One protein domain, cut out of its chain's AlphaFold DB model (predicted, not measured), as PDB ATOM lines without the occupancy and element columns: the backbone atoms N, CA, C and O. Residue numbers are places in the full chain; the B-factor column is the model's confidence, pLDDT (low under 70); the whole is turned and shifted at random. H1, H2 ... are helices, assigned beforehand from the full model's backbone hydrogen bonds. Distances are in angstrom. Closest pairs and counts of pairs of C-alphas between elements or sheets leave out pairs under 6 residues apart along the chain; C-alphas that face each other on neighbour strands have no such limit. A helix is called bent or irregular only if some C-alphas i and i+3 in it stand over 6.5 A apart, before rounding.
ATOM      1  N   ASP A 174     -25.518  46.407   7.771       93.12
ATOM      2  CA  ASP A 174     -26.366  45.917   8.852       93.12
ATOM      3  C   ASP A 174     -26.190  44.402   8.959       93.12
ATOM      4  O   ASP A 174     -26.620  43.646   8.079       93.12
ATOM      5  N   SER A 175     -25.544  43.959  10.036       91.94
ATOM      6  CA  SER A 175     -25.240  42.546  10.254       91.94
ATOM      7  C   SER A 175     -26.505  41.700  10.348       91.94
ATOM      8  O   SER A 175     -26.519  40.590   9.839       91.94
ATOM      9  N   LYS A 176     -27.611  42.228  10.891       94.88
ATOM     10  CA  LYS A 176     -28.880  41.484  10.985       94.88
ATOM     11  C   LYS A 176     -29.475  41.190   9.611       94.88
ATOM     12  O   LYS A 176     -29.861  40.055   9.329       94.88
ATOM     13  N   THR A 177     -29.548  42.205   8.752       96.69
ATOM     14  CA  THR A 177     -29.994  42.050   7.360       96.69
ATOM     15  C   THR A 177     -29.064  41.106   6.601       96.69
ATOM     16  O   THR A 177     -29.539  40.206   5.909       96.69
ATOM     17  N   THR A 178     -27.749  41.268   6.769       97.38
ATOM     18  CA  THR A 178     -26.757  40.426   6.091       97.38
ATOM     19  C   THR A 178     -26.861  38.970   6.527       97.38
ATOM     20  O   THR A 178     -26.948  38.095   5.672       97.38
ATOM     21  N   ASP A 179     -26.960  38.709   7.829       97.50
ATOM     22  CA  ASP A 179     -27.128  37.368   8.390       97.50
ATOM     23  C   ASP A 179     -28.437  36.726   7.929       97.50
ATOM     24  O   ASP A 179     -28.465  35.540   7.616       97.50
ATOM     25  N   THR A 180     -29.516  37.504   7.806       97.94
ATOM     26  CA  THR A 180     -30.796  36.998   7.286       97.94
ATOM     27  C   THR A 180     -30.653  36.493   5.847       97.94
ATOM     28  O   THR A 180     -31.117  35.396   5.533       97.94
ATOM     29  N   ILE A 181     -29.984  37.261   4.979       97.94
ATOM     30  CA  ILE A 181     -29.685  36.840   3.599       97.94
ATOM     31  C   ILE A 181     -28.760  35.621   3.616       97.94
ATOM     32  O   ILE A 181     -29.011  34.634   2.928       97.94
ATOM     33  N   ALA A 182     -27.712  35.673   4.435       97.44
ATOM     34  CA  ALA A 182     -26.704  34.634   4.516       97.44
ATOM     35  C   ALA A 182     -27.304  33.280   4.915       97.44
ATOM     36  O   ALA A 182     -27.052  32.266   4.264       97.44
ATOM     37  N   ILE A 183     -28.139  33.268   5.952       97.69
ATOM     38  CA  ILE A 183     -28.814  32.067   6.441       97.69
ATOM     39  C   ILE A 183     -29.767  31.520   5.375       97.69
ATOM     40  O   ILE A 183     -29.784  30.315   5.139       97.69
ATOM     41  N   ALA A 184     -30.511  32.387   4.677       97.94
ATOM     42  CA  ALA A 184     -31.388  31.968   3.582       97.94
ATOM     43  C   ALA A 184     -30.620  31.329   2.408       97.94
ATOM     44  O   ALA A 184     -31.165  30.494   1.689       97.94
ATOM     45  N   PHE A 185     -29.357  31.711   2.209       98.25
ATOM     46  CA  PHE A 185     -28.507  31.217   1.127       98.25
ATOM     47  C   PHE A 185     -27.735  29.942   1.475       98.25
ATOM     48  O   PHE A 185     -27.355  29.230   0.548       98.25
ATOM     49  N   LEU A 186     -27.528  29.613   2.759       96.81
ATOM     50  CA  LEU A 186     -26.750  28.437   3.190       96.81
ATOM     51  C   LEU A 186     -27.136  27.131   2.463       96.81
ATOM     52  O   LEU A 186     -26.237  26.476   1.935       96.81
ATOM     53  N   PRO A 187     -28.431  26.766   2.330       97.44
ATOM     54  CA  PRO A 187     -28.824  25.537   1.630       97.44
ATOM     55  C   PRO A 187     -28.458  25.517   0.137       97.44
ATOM     56  O   PRO A 187     -28.392  24.452  -0.472       97.44
ATOM     57  N   HIS A 188     -28.223  26.689  -0.455       97.81
ATOM     58  CA  HIS A 188     -27.925  26.888  -1.873       97.81
ATOM     59  C   HIS A 188     -26.498  27.399  -2.108       97.81
ATOM     60  O   HIS A 188     -26.147  27.729  -3.241       97.81
ATOM     61  N   LEU A 189     -25.665  27.461  -1.062       97.12
ATOM     62  CA  LEU A 189     -24.404  28.200  -1.065       97.12
ATOM     63  C   LEU A 189     -23.502  27.818  -2.239       97.12
ATOM     64  O   LEU A 189     -23.069  28.683  -2.992       97.12
ATOM     65  N   VAL A 190     -23.276  26.518  -2.445       96.31
ATOM     66  CA  VAL A 190     -22.387  26.030  -3.509       96.31
ATOM     67  C   VAL A 190     -22.891  26.444  -4.894       96.31
ATOM     68  O   VAL A 190     -22.099  26.908  -5.708       96.31
ATOM     69  N   GLN A 191     -24.200  26.330  -5.156       97.75
ATOM     70  CA  GLN A 191     -24.798  26.781  -6.419       97.75
ATOM     71  C   GLN A 191     -24.615  28.291  -6.597       97.75
ATOM     72  O   GLN A 191     -24.189  28.737  -7.659       97.75
ATOM     73  N   LEU A 192     -24.902  29.069  -5.551       98.25
ATOM     74  CA  LEU A 192     -24.825  30.525  -5.599       98.25
ATOM     75  C   LEU A 192     -23.387  31.029  -5.797       98.25
ATOM     76  O   LEU A 192     -23.196  32.033  -6.480       98.25
ATOM     77  N   CYS A 193     -22.384  30.336  -5.249       97.62
ATOM     78  CA  CYS A 193     -20.971  30.643  -5.481       97.62
ATOM     79  C   CYS A 193     -20.552  30.452  -6.945       97.62
ATOM     80  O   CYS A 193     -19.717  31.208  -7.429       97.62
ATOM     81  N   MET A 194     -21.115  29.454  -7.634       97.31
ATOM     82  CA  MET A 194     -20.763  29.095  -9.018       97.31
ATOM     83  C   MET A 194     -21.618  29.814 -10.071       97.31
ATOM     84  O   MET A 194     -21.462  29.614 -11.272       97.31
ATOM     85  N   ASN A 195     -22.570  30.642  -9.647       98.25
ATOM     86  CA  ASN A 195     -23.418  31.393 -10.559       98.25
ATOM     87  C   ASN A 195     -22.840  32.796 -10.794       98.25
ATOM     88  O   ASN A 195     -22.523  33.520  -9.852       98.25
ATOM     89  N   LYS A 196     -22.774  33.195 -12.071       97.44
ATOM     90  CA  LYS A 196     -22.224  34.472 -12.557       97.44
ATOM     91  C   LYS A 196     -22.692  35.717 -11.796       97.44
ATOM     92  O   LYS A 196     -21.934  36.679 -11.681       97.44
ATOM     93  N   PHE A 197     -23.951  35.748 -11.368       98.06
ATOM     94  CA  PHE A 197     -24.562  36.927 -10.757       98.06
ATOM     95  C   PHE A 197     -24.535  36.846  -9.236       98.06
ATOM     96  O   PHE A 197     -24.068  37.787  -8.588       98.06
ATOM     97  N   SER A 198     -24.980  35.724  -8.668       98.38
ATOM     98  CA  SER A 198     -25.067  35.579  -7.215       98.38
ATOM     99  C   SER A 198     -23.708  35.443  -6.539       98.38
ATOM    100  O   SER A 198     -23.618  35.791  -5.366       98.38
ATOM    101  N   SER A 199     -22.651  35.020  -7.240       97.75
ATOM    102  CA  SER A 199     -21.290  34.961  -6.689       97.75
ATOM    103  C   SER A 199     -20.858  36.306  -6.089       97.75
ATOM    104  O   SER A 199     -20.391  36.352  -4.951       97.75
ATOM    105  N   ASN A 200     -21.160  37.416  -6.772       96.69
ATOM    106  CA  ASN A 200     -20.909  38.777  -6.280       96.69
ATOM    107  C   ASN A 200     -21.690  39.090  -4.991       96.69
ATOM    108  O   ASN A 200     -21.205  39.795  -4.105       96.69
ATOM    109  N   VAL A 201     -22.917  38.571  -4.875       97.88
ATOM    110  CA  VAL A 201     -23.740  38.726  -3.666       97.88
ATOM    111  C   VAL A 201     -23.135  37.920  -2.518       97.88
ATOM    112  O   VAL A 201     -23.040  38.442  -1.407       97.88
ATOM    113  N   ILE A 202     -22.670  36.692  -2.780       97.62
ATOM    114  CA  ILE A 202     -22.008  35.846  -1.777       97.62
ATOM    115  C   ILE A 202     -20.742  36.516  -1.241       97.62
ATOM    116  O   ILE A 202     -20.533  36.527  -0.030       97.62
ATOM    117  N   GLU A 203     -19.931  37.136  -2.097       94.56
ATOM    118  CA  GLU A 203     -18.756  37.886  -1.644       94.56
ATOM    119  C   GLU A 203     -19.116  39.021  -0.677       94.56
ATOM    120  O   GLU A 203     -18.448  39.203   0.342       94.56
ATOM    121  N   LYS A 204     -20.184  39.776  -0.962       94.69
ATOM    122  CA  LYS A 204     -20.653  40.832  -0.054       94.69
ATOM    123  C   LYS A 204     -21.194  40.261   1.255       94.69
ATOM    124  O   LYS A 204     -20.885  40.797   2.317       94.69
ATOM    125  N   VAL A 205     -21.950  39.165   1.190       95.69
ATOM    126  CA  VAL A 205     -22.456  38.460   2.376       95.69
ATOM    127  C   VAL A 205     -21.301  38.000   3.268       95.69
ATOM    128  O   VAL A 205     -21.301  38.305   4.455       95.69
ATOM    129  N   LEU A 206     -20.279  37.356   2.702       92.75
ATOM    130  CA  LEU A 206     -19.103  36.879   3.439       92.75
ATOM    131  C   LEU A 206     -18.335  37.998   4.153       92.75
ATOM    132  O   LEU A 206     -17.725  37.746   5.186       92.75
ATOM    133  N   ARG A 207     -18.346  39.223   3.615       90.81
ATOM    134  CA  ARG A 207     -17.678  40.383   4.230       90.81
ATOM    135  C   ARG A 207     -18.519  41.054   5.319       90.81
ATOM    136  O   ARG A 207     -17.943  41.624   6.239       90.81
ATOM    137  N   GLY A 208     -19.847  41.030   5.189       92.06
ATOM    138  CA  GLY A 208     -20.770  41.762   6.068       92.06
ATOM    139  C   GLY A 208     -21.479  40.919   7.132       92.06
ATOM    140  O   GLY A 208     -22.049  41.485   8.064       92.06
ATOM    141  N   ALA A 209     -21.478  39.590   6.996       94.25
ATOM    142  CA  ALA A 209     -22.121  38.688   7.949       94.25
ATOM    143  C   ALA A 209     -21.387  38.681   9.296       94.25
ATOM    144  O   ALA A 209     -20.191  38.967   9.368       94.25
ATOM    145  N   SER A 210     -22.089  38.327  10.368       94.75
ATOM    146  CA  SER A 210     -21.478  38.110  11.676       94.75
ATOM    147  C   SER A 210     -20.536  36.905  11.660       94.75
ATOM    148  O   SER A 210     -20.683  35.980  10.859       94.75
ATOM    149  N   GLN A 211     -19.563  36.895  12.574       93.06
ATOM    150  CA  GLN A 211     -18.567  35.827  12.657       93.06
ATOM    151  C   GLN A 211     -19.181  34.409  12.713       93.06
ATOM    152  O   GLN A 211     -18.747  33.575  11.920       93.06
ATOM    153  N   PRO A 212     -20.217  34.117  13.531       94.19
ATOM    154  CA  PRO A 212     -20.822  32.781  13.548       94.19
ATOM    155  C   PRO A 212     -21.376  32.352  12.184       94.19
ATOM    156  O   PRO A 212     -21.292  31.189  11.800       94.19
ATOM    157  N   VAL A 213     -21.935  33.295  11.423       94.81
ATOM    158  CA  VAL A 213     -22.473  33.020  10.089       94.81
ATOM    159  C   VAL A 213     -21.359  32.830   9.064       94.81
ATOM    160  O   VAL A 213     -21.450  31.933   8.224       94.81
ATOM    161  N   GLN A 214     -20.283  33.612   9.158       93.94
ATOM    162  CA  GLN A 214     -19.093  33.414   8.330       93.94
ATOM    163  C   GLN A 214     -18.460  32.035   8.565       93.94
ATOM    164  O   GLN A 214     -18.072  31.378   7.600       93.94
ATOM    165  N   GLU A 215     -18.402  31.565   9.812       92.56
ATOM    166  CA  GLU A 215     -17.888  30.233  10.158       92.56
ATOM    167  C   GLU A 215     -18.711  29.114   9.493       92.56
ATOM    168  O   GLU A 215     -18.124  28.237   8.860       92.56
ATOM    169  N   MET A 216     -20.050  29.200   9.504       94.94
ATOM    170  CA  MET A 216     -20.924  28.244   8.793       94.94
ATOM    171  C   MET A 216     -20.657  28.207   7.276       94.94
ATOM    172  O   MET A 216     -20.648  27.141   6.649       94.94
ATOM    173  N   TYR A 217     -20.429  29.377   6.669       94.50
ATOM    174  CA  TYR A 217     -20.076  29.480   5.251       94.50
ATOM    175  C   TYR A 217     -18.720  28.834   4.967       94.50
ATOM    176  O   TYR A 217     -18.588  28.063   4.017       94.50
ATOM    177  N   VAL A 218     -17.712  29.135   5.789       90.88
ATOM    178  CA  VAL A 218     -16.360  28.585   5.644       90.88
ATOM    179  C   VAL A 218     -16.370  27.076   5.798       90.88
ATOM    180  O   VAL A 218     -15.772  26.411   4.957       90.88
ATOM    181  N   GLU A 219     -17.063  26.534   6.795       91.81
ATOM    182  CA  GLU A 219     -17.191  25.090   7.005       91.81
ATOM    183  C   GLU A 219     -17.746  24.392   5.753       91.81
ATOM    184  O   GLU A 219     -17.141  23.453   5.234       91.81
ATOM    185  N   THR A 220     -18.837  24.923   5.194       92.88
ATOM    186  CA  THR A 220     -19.459  24.380   3.977       92.88
ATOM    187  C   THR A 220     -18.517  24.475   2.773       92.88
ATOM    188  O   THR A 220     -18.288  23.488   2.066       92.88
ATOM    189  N   MET A 221     -17.944  25.660   2.543       92.00
ATOM    190  CA  MET A 221     -17.080  25.940   1.393       92.00
ATOM    191  C   MET A 221     -15.729  25.229   1.465       92.00
ATOM    192  O   MET A 221     -15.135  25.021   0.413       92.00
ATOM    193  N   CYS A 222     -15.233  24.905   2.666       89.25
ATOM    194  CA  CYS A 222     -13.935  24.260   2.897       89.25
ATOM    195  C   CYS A 222     -13.999  22.730   2.952       89.25
ATOM    196  O   CYS A 222     -12.956  22.086   3.077       89.25
ATOM    197  N   SER A 223     -15.188  22.134   2.831       92.25
ATOM    198  CA  SER A 223     -15.297  20.682   2.681       92.25
ATOM    199  C   SER A 223     -14.551  20.220   1.411       92.25
ATOM    200  O   SER A 223     -14.646  20.895   0.380       92.25
ATOM    201  N   PRO A 224     -13.790  19.105   1.450       89.88
ATOM    202  CA  PRO A 224     -12.888  18.719   0.357       89.88
ATOM    203  C   PRO A 224     -13.556  18.676  -1.026       89.88
ATOM    204  O   PRO A 224     -13.013  19.209  -1.998       89.88
ATOM    205  N   ASP A 225     -14.768  18.119  -1.097       92.19
ATOM    206  CA  ASP A 225     -15.533  18.008  -2.340       92.19
ATOM    207  C   ASP A 225     -15.997  19.375  -2.865       92.19
ATOM    208  O   ASP A 225     -15.969  19.631  -4.070       92.19
ATOM    209  N   VAL A 226     -16.412  20.282  -1.974       93.44
ATOM    210  CA  VAL A 226     -16.889  21.618  -2.355       93.44
ATOM    211  C   VAL A 226     -15.728  22.512  -2.770       93.44
ATOM    212  O   VAL A 226     -15.822  23.159  -3.812       93.44
ATOM    213  N   VAL A 227     -14.615  22.510  -2.028       92.00
ATOM    214  CA  VAL A 227     -13.404  23.269  -2.390       92.00
ATOM    215  C   VAL A 227     -12.928  22.890  -3.782       92.00
ATOM    216  O   VAL A 227     -12.675  23.776  -4.596       92.00
ATOM    217  N   SER A 228     -12.820  21.589  -4.071       92.19
ATOM    218  CA  SER A 228     -12.335  21.127  -5.374       92.19
ATOM    219  C   SER A 228     -13.218  21.621  -6.517       92.19
ATOM    220  O   SER A 228     -12.700  21.979  -7.572       92.19
ATOM    221  N   ARG A 229     -14.540  21.663  -6.311       94.00
ATOM    222  CA  ARG A 229     -15.492  22.188  -7.297       94.00
ATOM    223  C   ARG A 229     -15.355  23.696  -7.462       94.00
ATOM    224  O   ARG A 229     -15.232  24.173  -8.581       94.00
ATOM    225  N   LEU A 230     -15.337  24.437  -6.356       93.75
ATOM    226  CA  LEU A 230     -15.285  25.896  -6.380       93.75
ATOM    227  C   LEU A 230     -13.955  26.426  -6.937       93.75
ATOM    228  O   LEU A 230     -13.971  27.420  -7.648       93.75
ATOM    229  N   ILE A 231     -12.816  25.767  -6.685       93.19
ATOM    230  CA  ILE A 231     -11.514  26.163  -7.260       93.19
ATOM    231  C   ILE A 231     -11.504  26.047  -8.790       93.19
ATOM    232  O   ILE A 231     -10.828  26.832  -9.451       93.19
ATOM    233  N   GLN A 232     -12.214  25.064  -9.345       93.12
ATOM    234  CA  GLN A 232     -12.248  24.794 -10.786       93.12
ATOM    235  C   GLN A 232     -13.344  25.578 -11.523       93.12
ATOM    236  O   GLN A 232     -13.356  25.581 -12.750       93.12
ATOM    237  N   ASP A 233     -14.260  26.211 -10.792       97.06
ATOM    238  CA  ASP A 233     -15.380  26.959 -11.358       97.06
ATOM    239  C   ASP A 233     -14.988  28.399 -11.722       97.06
ATOM    240  O   ASP A 233     -14.265  29.058 -10.971       97.06
ATOM    241  N   ASP A 234     -15.525  28.908 -12.835       93.88
ATOM    242  CA  ASP A 234     -15.233  30.243 -13.377       93.88
ATOM    243  C   ASP A 234     -15.575  31.391 -12.410       93.88
ATOM    244  O   ASP A 234     -14.951  32.451 -12.472       93.88
ATOM    245  N   PHE A 235     -16.533  31.197 -11.496       95.25
ATOM    246  CA  PHE A 235     -16.973  32.206 -10.526       95.25
ATOM    247  C   PHE A 235     -16.644  31.808  -9.085       95.25
ATOM    248  O   PHE A 235     -16.196  32.641  -8.293       95.25
ATOM    249  N   GLY A 236     -16.809  30.528  -8.748       92.75
ATOM    250  CA  GLY A 236     -16.584  29.988  -7.410       92.75
ATOM    251  C   GLY A 236     -15.171  30.248  -6.886       92.75
ATOM    252  O   GLY A 236     -15.000  30.510  -5.693       92.75
ATOM    253  N   ASN A 237     -14.170  30.265  -7.772       90.88
ATOM    254  CA  ASN A 237     -12.776  30.485  -7.396       90.88
ATOM    255  C   ASN A 237     -12.551  31.892  -6.808       90.88
ATOM    256  O   ASN A 237     -11.786  32.040  -5.852       90.88
ATOM    257  N   TYR A 238     -13.269  32.901  -7.314       90.44
ATOM    258  CA  TYR A 238     -13.207  34.276  -6.816       90.44
ATOM    259  C   TYR A 238     -13.850  34.395  -5.436       90.44
ATOM    260  O   TYR A 238     -13.271  34.997  -4.529       90.44
ATOM    261  N   VAL A 239     -14.994  33.731  -5.233       91.12
ATOM    262  CA  VAL A 239     -15.652  33.682  -3.921       91.12
ATOM    263  C   VAL A 239     -14.738  33.029  -2.883       91.12
ATOM    264  O   VAL A 239     -14.660  33.498  -1.750       91.12
ATOM    265  N   LEU A 240     -13.994  31.981  -3.261       87.62
ATOM    266  CA  LEU A 240     -13.025  31.349  -2.365       87.62
ATOM    267  C   LEU A 240     -11.863  32.279  -1.986       87.62
ATOM    268  O   LEU A 240     -11.430  32.236  -0.832       87.62
ATOM    269  N   GLN A 241     -11.358  33.067  -2.941       82.44
ATOM    270  CA  GLN A 241     -10.222  33.983  -2.770       82.44
ATOM    271  C   GLN A 241     -10.577  35.205  -1.917       82.44
ATOM    272  O   GLN A 241      -9.776  35.630  -1.089       82.44
ATOM    273  N   ASN A 242     -11.789  35.740  -2.077       75.25
ATOM    274  CA  ASN A 242     -12.228  36.984  -1.441       75.25
ATOM    275  C   ASN A 242     -12.834  36.793  -0.035       75.25
ATOM    276  O   ASN A 242     -13.547  37.671   0.464       75.25
ATOM    277  N   ARG A 243     -12.546  35.659   0.619       69.50
ATOM    278  CA  ARG A 243     -12.951  35.370   2.005       69.50
ATOM    279  C   ARG A 243     -12.093  36.145   3.025       69.50
ATOM    280  O   ARG A 243     -10.905  36.354   2.784       69.50
ATOM    281  N   PRO A 244     -12.651  36.548   4.186       64.81
ATOM    282  CA  PRO A 244     -11.898  37.266   5.216       64.81
ATOM    283  C   PRO A 244     -10.657  36.504   5.725       64.81
ATOM    284  O   PRO A 244     -10.751  35.361   6.166       64.81
ATOM    285  N   HIS A 245      -9.490  37.164   5.739       59.59
ATOM    286  CA  HIS A 245      -8.201  36.542   6.091       59.59
ATOM    287  C   HIS A 245      -8.103  35.987   7.526       59.59
ATOM    288  O   HIS A 245      -7.287  35.109   7.794       59.59
ATOM    289  N   HIS A 246      -8.920  36.474   8.462       61.22
ATOM    290  CA  HIS A 246      -8.895  36.000   9.849       61.22
ATOM    291  C   HIS A 246      -9.481  34.585  10.012       61.22
ATOM    292  O   HIS A 246      -9.192  33.917  11.001       61.22
ATOM    293  N   LEU A 247     -10.227  34.089   9.017       54.69
ATOM    294  CA  LEU A 247     -10.794  32.735   9.010       54.69
ATOM    295  C   LEU A 247      -9.757  31.647   8.656       54.69
ATOM    296  O   LEU A 247     -10.067  30.464   8.725       54.69
ATOM    297  N   PHE A 248      -8.509  32.014   8.326       52.69
ATOM    298  CA  PHE A 248      -7.425  31.059   8.040       52.69
ATOM    299  C   PHE A 248      -6.757  30.464   9.294       52.69
ATOM    300  O   PHE A 248      -6.000  29.504   9.175       52.69
ATOM    301  N   ILE A 249      -6.981  31.029  10.486       47.22
ATOM    302  CA  ILE A 249      -6.131  30.751  11.661       47.22
ATOM    303  C   ILE A 249      -6.742  29.691  12.607       47.22
ATOM    304  O   ILE A 249      -6.046  29.167  13.472       47.22
ATOM    305  N   GLY A 250      -8.018  29.320  12.443       42.22
ATOM    306  CA  GLY A 250      -8.767  28.579  13.474       42.22
ATOM    307  C   GLY A 250      -9.031  27.085  13.255       42.22
ATOM    308  O   GLY A 250      -9.401  26.406  14.211       42.22
TER     309      GLY A 250
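This is residues 174 to 250 of the 266 residues of the protein "Putative pumilio/PUF RNA binding protein 3" of Trypanosoma cruzi (UniProt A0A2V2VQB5). Helices H1, H2 and H3 form a small up-and-down bundle, each running against the one before it. H4 sits across the end of the bundle where H1 and H3 end, H5 packs on H2, and the short H6 is near H3. H1 has a kink of 91 degrees near residue 187. The printed part has 77 residues, with six named helices, H1 to H6 in chain order, and no named strand; its class is all helix. It is compact, with a radius of gyration of the C-alphas of 11.3 A and spans of 32 by 29 by 19 A.

H1, residues 175 to 193, begins at C-alpha 175 (-25.240, 42.546, 10.254) and is 20.2 A long. It is irregular: C-alphas 187 and 190 are 8.3 A apart. H2, residues 198 to 208, is 15.3 A long, and H3, residues 211 to 222, 15.8 A. H4 is residues 224 to 232, 12.7 A, and H5 residues 236 to 241, 8.8 A. H6, residues 245 to 248, 5.9 A, ends at C-alpha 248 (-7.425, 31.059, 8.040).

H1 and H2 are a helical hairpin and touch, opposite ways at a steep tilt of 38 degrees; their closest C-alphas, of Cys 193 and Ser 199, are 4.5 A apart. H1 touches H3, the same way at a shallow tilt of 5 degrees, closest at the C-alphas of Asp 179 and Val 213, 6.6 A. H2 touches H5, closest at the C-alphas of Glu 203 and Val 239, 5.7 A. H4 and H5 touch only at the corner, closest at the C-alphas of Leu 230 and Gly 236, 4.4 A. Every O i to N i+4 pair is within hydrogen-bond range in H2, H3 and H5, but 11 of 15 in H1 and 4 of 5 in H4; H6 is too short for such a pair.

The C-alphas farthest apart, of Asp 174 and Gln 232, are 32.1 A apart. The printed part has no cut, and its five links are tight. Mean pLDDT of the printed part is 90.3; residues 243 to 250 are under 70.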